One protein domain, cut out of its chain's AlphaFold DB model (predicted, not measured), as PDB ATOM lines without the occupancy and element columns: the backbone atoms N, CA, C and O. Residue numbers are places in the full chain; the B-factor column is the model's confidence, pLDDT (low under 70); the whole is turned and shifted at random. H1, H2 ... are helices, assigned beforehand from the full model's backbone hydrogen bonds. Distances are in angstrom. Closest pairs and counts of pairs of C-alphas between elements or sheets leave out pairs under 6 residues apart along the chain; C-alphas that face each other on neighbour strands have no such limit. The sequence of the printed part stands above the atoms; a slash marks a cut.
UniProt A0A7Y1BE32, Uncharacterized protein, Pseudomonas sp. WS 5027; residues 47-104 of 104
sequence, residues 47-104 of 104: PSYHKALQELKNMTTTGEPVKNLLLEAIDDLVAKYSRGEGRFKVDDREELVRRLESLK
ATOM      1  N   PRO A  47      34.905-101.438 312.053       88.94
ATOM      2  CA  PRO A  47      35.763-100.421 312.673       88.94
ATOM      3  C   PRO A  47      37.013-100.058 311.859       88.94
ATOM      4  O   PRO A  47      37.523 -98.946 311.975       88.94
ATOM      5  N   SER A  48      37.505-100.977 311.025       90.44
ATOM      6  CA  SER A  48      38.628-100.732 310.116       90.44
ATOM      7  C   SER A  48      38.351 -99.596 309.130       90.44
ATOM      8  O   SER A  48      39.240 -98.788 308.894       90.44
ATOM      9  N   TYR A  49      37.124 -99.480 308.614       88.19
ATOM     10  CA  TYR A  49      36.734 -98.398 307.707       88.19
ATOM     11  C   TYR A  49      36.687 -97.056 308.429       88.19
ATOM     12  O   TYR A  49      37.127 -96.048 307.886       88.19
ATOM     13  N   HIS A  50      36.219 -97.046 309.680       85.19
ATOM     14  CA  HIS A  50      36.252 -95.836 310.492       85.19
ATOM     15  C   HIS A  50      37.693 -95.377 310.740       85.19
ATOM     16  O   HIS A  50      38.002 -94.209 310.526       85.19
ATOM     17  N   LYS A  51      38.589 -96.298 311.119       88.69
ATOM     18  CA  LYS A  51      40.019 -95.997 311.292       88.69
ATOM     19  C   LYS A  51      40.653 -95.496 309.996       88.69
ATOM     20  O   LYS A  51      41.308 -94.466 310.018       88.69
ATOM     21  N   ALA A  52      40.403 -96.167 308.872       88.19
ATOM     22  CA  ALA A  52      40.930 -95.763 307.572       88.19
ATOM     23  C   ALA A  52      40.482 -94.348 307.171       88.19
ATOM     24  O   ALA A  52      41.298 -93.563 306.703       88.19
ATOM     25  N   LEU A  53      39.213 -93.994 307.407       88.94
ATOM     26  CA  LEU A  53      38.707 -92.643 307.145       88.94
ATOM     27  C   LEU A  53      39.330 -91.589 308.071       88.94
ATOM     28  O   LEU A  53      39.577 -90.471 307.626       88.94
ATOM     29  N   GLN A  54      39.596 -91.925 309.338       88.44
ATOM     30  CA  GLN A  54      40.293 -91.020 310.261       88.44
ATOM     31  C   GLN A  54      41.747 -90.791 309.840       88.44
ATOM     32  O   GLN A  54      42.193 -89.647 309.815       88.44
ATOM     33  N   GLU A  55      42.466 -91.849 309.461       90.06
ATOM     34  CA  GLU A  55      43.828 -91.728 308.930       90.06
ATOM     35  C   GLU A  55      43.846 -90.888 307.651       90.06
ATOM     36  O   GLU A  55      44.616 -89.936 307.550       90.06
ATOM     37  N   LEU A  56      42.935 -91.163 306.710       88.81
ATOM     38  CA  LEU A  56      42.832 -90.407 305.464       88.81
ATOM     39  C   LEU A  56      42.578 -88.919 305.729       88.81
ATOM     40  O   LEU A  56      43.285 -88.078 305.183       88.81
ATOM     41  N   LYS A  57      41.638 -88.592 306.626       86.56
ATOM     42  CA  LYS A  57      41.405 -87.215 307.084       86.56
ATOM     43  C   LYS A  57      42.693 -86.570 307.604       86.56
ATOM     44  O   LYS A  57      43.001 -85.448 307.211       86.56
ATOM     45  N   ASN A  58      43.441 -87.254 308.468       86.69
ATOM     46  CA  ASN A  58      44.669 -86.716 309.063       86.69
ATOM     47  C   ASN A  58      45.790 -86.505 308.031       86.69
ATOM     48  O   ASN A  58      46.689 -85.701 308.260       86.69
ATOM     49  N   MET A  59      45.732 -87.211 306.900       86.94
ATOM     50  CA  MET A  59      46.662 -87.056 305.781       86.94
ATOM     51  C   MET A  59      46.252 -85.952 304.794       86.94
ATOM     52  O   MET A  59      47.079 -85.524 303.988       86.94
ATOM     53  N   THR A  60      45.003 -85.475 304.834       84.50
ATOM     54  CA  THR A  60      44.582 -84.336 304.005       84.50
ATOM     55  C   THR A  60      45.185 -83.030 304.520       84.50
ATOM     56  O   THR A  60      45.211 -82.761 305.719       84.50
ATOM     57  N   THR A  61      45.656 -82.178 303.607       73.38
ATOM     58  CA  THR A  61      46.375 -80.937 303.950       73.38
ATOM     59  C   THR A  61      45.499 -79.915 304.682       73.38
ATOM     60  O   THR A  61      46.008 -79.105 305.452       73.38
ATOM     61  N   THR A  62      44.185 -79.958 304.460       76.88
ATOM     62  CA  THR A  62      43.191 -79.048 305.050       76.88
ATOM     63  C   THR A  62      42.434 -79.662 306.229       76.88
ATOM     64  O   THR A  62      41.601 -78.985 306.829       76.88
ATOM     65  N   GLY A  63      42.723 -80.918 306.596       69.31
ATOM     66  CA  GLY A  63      41.980 -81.628 307.637       69.31
ATOM     67  C   GLY A  63      40.514 -81.842 307.257       69.31
ATOM     68  O   GLY A  63      39.626 -81.595 308.078       69.31
ATOM     69  N   GLU A  64      40.268 -82.281 306.018       81.56
ATOM     70  CA  GLU A  64      38.929 -82.449 305.458       81.56
ATOM     71  C   GLU A  64      38.033 -83.286 306.383       81.56
ATOM     72  O   GLU A  64      38.411 -84.380 306.826       81.56
ATOM     73  N   PRO A  65      36.815 -82.813 306.695       85.69
ATOM     74  CA  PRO A  65      35.848 -83.605 307.433       85.69
ATOM     75  C   PRO A  65      35.598 -84.953 306.752       85.69
ATOM     76  O   PRO A  65      35.405 -85.022 305.541       85.69
ATOM     77  N   VAL A  66      35.464 -86.022 307.549       84.50
ATOM     78  CA  VAL A  66      35.094 -87.364 307.047       84.50
ATOM     79  C   VAL A  66      33.820 -87.316 306.195       84.50
ATOM     80  O   VAL A  66      33.689 -88.070 305.238       84.50
ATOM     81  N   LYS A  67      32.904 -86.390 306.504       83.94
ATOM     82  CA  LYS A  67      31.715 -86.115 305.693       83.94
ATOM     83  C   LYS A  67      32.067 -85.832 304.226       83.94
ATOM     84  O   LYS A  67      31.446 -86.423 303.353       83.94
ATOM     85  N   ASN A  68      33.044 -84.970 303.960       84.69
ATOM     86  CA  ASN A  68      33.408 -84.567 302.600       84.69
ATOM     87  C   ASN A  68      34.032 -85.736 301.830       84.69
ATOM     88  O   ASN A  68      33.643 -85.981 300.695       84.69
ATOM     89  N   LEU A  69      34.890 -86.523 302.488       87.12
ATOM     90  CA  LEU A  69      35.467 -87.748 301.917       87.12
ATOM     91  C   LEU A  69      34.388 -88.774 301.535       87.12
ATOM     92  O   LEU A  69      34.498 -89.471 300.531       87.12
ATOM     93  N   LEU A  70      33.326 -88.880 302.339       87.62
ATOM     94  CA  LEU A  70      32.200 -89.763 302.035       87.62
ATOM     95  C   LEU A  70      31.355 -89.243 300.869       87.62
ATOM     96  O   LEU A  70      30.896 -90.051 300.069       87.62
ATOM     97  N   LEU A  71      31.151 -87.927 300.762       85.38
ATOM     98  CA  LEU A  71      30.452 -87.329 299.622       85.38
ATOM     99  C   LEU A  71      31.239 -87.530 298.321       85.38
ATOM    100  O   LEU A  71      30.661 -87.983 297.339       85.38
ATOM    101  N   GLU A  72      32.555 -87.317 298.346       88.81
ATOM    102  CA  GLU A  72      33.453 -87.609 297.220       88.81
ATOM    103  C   GLU A  72      33.348 -89.078 296.784       88.81
ATOM    104  O   GLU A  72      33.133 -89.380 295.611       88.81
ATOM    105  N   ALA A  73      33.403 -90.011 297.740       89.94
ATOM    106  CA  ALA A  73      33.266 -91.433 297.444       89.94
ATOM    107  C   ALA A  73      31.895 -91.794 296.838       89.94
ATOM    108  O   ALA A  73      31.798 -92.732 296.041       89.94
ATOM    109  N   ILE A  74      30.828 -91.085 297.218       87.00
ATOM    110  CA  ILE A  74      29.491 -91.266 296.639       87.00
ATOM    111  C   ILE A  74      29.466 -90.769 295.190       87.00
ATOM    112  O   ILE A  74      28.945 -91.482 294.329       87.00
ATOM    113  N   ASP A  75      30.058 -89.610 294.901       85.44
ATOM    114  CA  ASP A  75      30.141 -89.068 293.539       85.44
ATOM    115  C   ASP A  75      30.902 -90.019 292.605       85.44
ATOM    116  O   ASP A  75      30.423 -90.367 291.517       85.44
ATOM    117  N   ASP A  76      32.037 -90.539 293.073       89.06
ATOM    118  CA  ASP A  76      32.827 -91.535 292.351       89.06
ATOM    119  C   ASP A  76      32.055 -92.836 292.124       89.06
ATOM    120  O   ASP A  76      32.123 -93.436 291.043       89.06
ATOM    121  N   LEU A  77      31.282 -93.279 293.119       88.38
ATOM    122  CA  LEU A  77      30.431 -94.457 292.997       88.38
ATOM    123  C   LEU A  77      29.352 -94.244 291.928       88.38
ATOM    124  O   LEU A  77      29.157 -95.111 291.077       88.38
ATOM    125  N   VAL A  78      28.682 -93.093 291.921       85.00
ATOM    126  CA  VAL A  78      27.671 -92.757 290.909       85.00
ATOM    127  C   VAL A  78      28.286 -92.747 289.509       85.00
ATOM    128  O   VAL A  78      27.737 -93.356 288.586       85.00
ATOM    129  N   ALA A  79      29.458 -92.129 289.346       84.94
ATOM    130  CA  ALA A  79      30.169 -92.099 288.073       84.94
ATOM    131  C   ALA A  79      30.608 -93.503 287.617       84.94
ATOM    132  O   ALA A  79      30.501 -93.851 286.441       84.94
ATOM    133  N   LYS A  80      31.047 -94.355 288.545       88.38
ATOM    134  CA  LYS A  80      31.389 -95.756 288.265       88.38
ATOM    135  C   LYS A  80      30.191 -96.537 287.721       88.38
ATOM    136  O   LYS A  80      30.311 -97.277 286.744       88.38
ATOM    137  N   TYR A  81      29.018 -96.357 288.321       83.88
ATOM    138  CA  TYR A  81      27.792 -97.018 287.874       83.88
ATOM    139  C   TYR A  81      27.277 -96.473 286.540       83.88
ATOM    140  O   TYR A  81      26.858 -97.256 285.687       83.88
ATOM    141  N   SER A  82      27.385 -95.162 286.305       80.12
ATOM    142  CA  SER A  82      27.025 -94.579 285.011       80.12
ATOM    143  C   SER A  82      27.906 -95.114 283.883       80.12
ATOM    144  O   SER A  82      27.392 -95.351 282.797       80.12
ATOM    145  N   ARG A  83      29.187 -95.429 284.129       85.81
ATOM    146  CA  ARG A  83      30.095 -96.084 283.162       85.81
ATOM    147  C   ARG A  83      29.890 -97.598 283.010       85.81
ATOM    148  O   ARG A  83      30.451 -98.190 282.097       85.81
ATOM    149  N   GLY A  84      29.055 -98.225 283.843       83.44
ATOM    150  CA  GLY A  84      28.850 -99.681 283.828       83.44
ATOM    151  C   GLY A  84      29.961-100.475 284.526       83.44
ATOM    152  O   GLY A  84      30.032-101.689 284.385       83.44
ATOM    153  N   GLU A  85      30.810 -99.810 285.309       87.81
ATOM    154  CA  GLU A  85      31.896-100.421 286.092       87.81
ATOM    155  C   GLU A  85      31.433-100.846 287.499       87.81
ATOM    156  O   GLU A  85      32.231-101.282 288.334       87.81
ATOM    157  N   GLY A  86      30.147-100.657 287.806       87.81
ATOM    158  CA  GLY A  86      29.541-101.020 289.080       87.81
ATOM    159  C   GLY A  86      29.746-102.501 289.398       87.81
ATOM    160  O   GLY A  86      29.589-103.367 288.545       87.81
ATOM    161  N   ARG A  87      30.094-102.805 290.653       91.56
ATOM    162  CA  ARG A  87      30.304-104.198 291.084       91.56
ATOM    163  C   ARG A  87      28.997-104.989 291.095       91.56
ATOM    164  O   ARG A  87      28.997-106.187 290.837       91.56
ATOM    165  N   PHE A  88      27.905-104.328 291.466       85.56
ATOM    166  CA  PHE A  88      26.583-104.938 291.504       85.56
ATOM    167  C   PHE A  88      25.868-104.713 290.179       85.56
ATOM    168  O   PHE A  88      25.937-103.621 289.614       85.56
ATOM    169  N   LYS A  89      25.178-105.754 289.710       81.31
ATOM    170  CA  LYS A  89      24.416-105.713 288.467       81.31
ATOM    171  C   LYS A  89      23.297-104.675 288.575       81.31
ATOM    172  O   LYS A  89      22.551-104.668 289.550       81.31
ATOM    173  N   VAL A  90      23.188-103.836 287.553       79.62
ATOM    174  CA  VAL A  90      22.040-102.959 287.319       79.62
ATOM    175  C   VAL A  90      21.418-103.413 286.010       79.62
ATOM    176  O   VAL A  90      22.069-103.331 284.973       79.62
ATOM    177  N   ASP A  91      20.199-103.949 286.079       74.69
ATOM    178  CA  ASP A  91      19.536-104.555 284.918       74.69
ATOM    179  C   ASP A  91      19.145-103.520 283.857       74.69
ATOM    180  O   ASP A  91      19.256-103.802 282.667       74.69
ATOM    181  N   ASP A  92      18.764-102.313 284.280       77.50
ATOM    182  CA  ASP A  92      18.419-101.206 283.389       77.50
ATOM    183  C   ASP A  92      19.373-100.025 283.602       77.50
ATOM    184  O   ASP A  92      19.154 -99.123 284.420       77.50
ATOM    185  N   ARG A  93      20.506-100.075 282.897       79.19
ATOM    186  CA  ARG A  93      21.528 -99.025 282.971       79.19
ATOM    187  C   ARG A  93      21.060 -97.729 282.316       79.19
ATOM    188  O   ARG A  93      21.471 -96.664 282.766       79.19
ATOM    189  N   GLU A  94      20.240 -97.798 281.273       75.31
ATOM    190  CA  GLU A  94      19.751 -96.605 280.580       75.31
ATOM    191  C   GLU A  94      18.795 -95.825 281.473       75.31
ATOM    192  O   GLU A  94      18.976 -94.622 281.653       75.31
ATOM    193  N   GLU A  95      17.865 -96.510 282.135       76.81
ATOM    194  CA  GLU A  95      16.996 -95.902 283.137       76.81
ATOM    195  C   GLU A  95      17.792 -95.406 284.348       76.81
ATOM    196  O   GLU A  95      17.497 -94.335 284.875       76.81
ATOM    197  N   LEU A  96      18.839 -96.121 284.778       74.25
ATOM    198  CA  LEU A  96      19.733 -95.612 285.819       74.25
ATOM    199  C   LEU A  96      20.393 -94.300 285.385       74.25
ATOM    200  O   LEU A  96      20.348 -93.330 286.134       74.25
ATOM    201  N   VAL A  97      20.990 -94.244 284.193       77.56
ATOM    202  CA  VAL A  97      21.619 -93.022 283.672       77.56
ATOM    203  C   VAL A  97      20.586 -91.905 283.551       77.56
ATOM    204  O   VAL A  97      20.853 -90.799 284.010       77.56
ATOM    205  N   ARG A  98      19.386 -92.202 283.047       78.06
ATOM    206  CA  ARG A  98      18.288 -91.241 282.904       78.06
ATOM    207  C   ARG A  98      17.797 -90.708 284.250       78.06
ATOM    208  O   ARG A  98      17.549 -89.515 284.378       78.06
ATOM    209  N   ARG A  99      17.700 -91.555 285.279       72.81
ATOM    210  CA  ARG A  99      17.369 -91.141 286.652       72.81
ATOM    211  C   ARG A  99      18.478 -90.308 287.259       72.81
ATOM    212  O   ARG A  99      18.196 -89.250 287.806       72.81
ATOM    213  N   LEU A 100      19.725 -90.750 287.115       73.44
ATOM    214  CA  LEU A 100      20.887 -89.979 287.539       73.44
ATOM    215  C   LEU A 100      20.926 -88.624 286.828       73.44
ATOM    216  O   LEU A 100      21.322 -87.655 287.447       73.44
ATOM    217  N   GLU A 101      20.489 -88.531 285.572       68.50
ATOM    218  CA  GLU A 101      20.328 -87.274 284.833       68.50
ATOM    219  C   GLU A 101      19.123 -86.443 285.271       68.50
ATOM    220  O   GLU A 101      19.217 -85.226 285.272       68.50
ATOM    221  N   SER A 102      18.014 -87.061 285.676       66.75
ATOM    222  CA  SER A 102      16.850 -86.345 286.220       66.75
ATOM    223  C   SER A 102      17.079 -85.804 287.632       66.75
ATOM    224  O   SER A 102      16.375 -84.903 288.077       66.75
ATOM    225  N   LEU A 103      18.059 -86.380 288.334       59.38
ATOM    226  CA  LEU A 103      18.556 -85.914 289.623       59.38
ATOM    227  C   LEU A 103      19.641 -84.826 289.461       59.38
ATOM    228  O   LEU A 103      20.060 -84.282 290.480       59.38
ATOM    229  N   LYS A 104      20.102 -84.538 288.227       53.47
ATOM    230  CA  LYS A 104      21.092 -83.490 287.897       53.47
ATOM    231  C   LYS A 104      20.448 -82.130 287.655       53.47
ATOM    232  O   LYS A 104      19.424 -82.058 286.942       53.47
TER     233      LYS A 104
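This is residues 47 to 104 of the 104 residues of an uncharacterized protein of Pseudomonas sp. WS 5027 (UniProt A0A7Y1BE32). What would one see first? The long helix H2 is a bar along the longest axis, with the shorter helix H1 set across its first end and the shorter helix H3 steeply tilted near its last end. The frame is open, with few contacts, and the middle of H2, residues 71 to 76, stands free. What is it built of? The printed part has 58 residues with three named helices, in the order H1, H2, H3, and no named strand; the class is all helix, with 40 of the 58 residues in helices. How compact is it? It is loose, with a radius of gyration of the C-alphas of 14.8 A, and elongated, with spans of 39 by 24 by 15 A.

How does the first helix meet the second? H1, residues 47 to 59, touches H2, residues 66 to 82, and their lines are about perpendicular at 75 degrees. H1 touches H2 with residues 53 to 57 alone, and H2 touches H1 with residues 66 to 69 alone; the closest C-alphas of the two, those of Lys 57 and Val 66, are 6.3 A apart. How does the last helix stand to the second? H2 and H3, residues 93 to 102, only just touch, with 3 pairs of C-alphas within 8 A, and H2 takes part with residue 82 alone. The closest C-alphas are those of Ser 82 and Val 97, 5.8 A apart; the two helices run opposite ways at a steep tilt of 49 degrees. Which helices are apart? H1 and H3 are apart. What does the backbone show? In H1, H2 and H3 every O i to N i+4 pair is within hydrogen-bond range.

Where does the first helix begin? C-alpha 47 of H1 is at (35.763, -100.421, 312.673), and the helix measures 18.6 A from first to last C-alpha. Where is the longest helix? H2 has 17 residues and measures 24.6 A, from C-alpha 66 at (35.094, -87.364, 307.047) to C-alpha 82. Where does the last helix end? H3 measures 13.9 A and ends with C-alpha 102 at (16.850, -86.345, 286.220).

How far does it reach? The two C-alphas farthest apart are those of Thr 61 and Asp 91, at 40.5 A. Is the printed part continuous? It has no cut; the links from H1 to H2, of 6 residues, and from H2 to H3, of 10 residues, are both short. Where is the model less sure? The mean pLDDT of the printed part is 82.3, and residues 63 and 101 to 104 are under 70; Lys 104 is the chain's last residue.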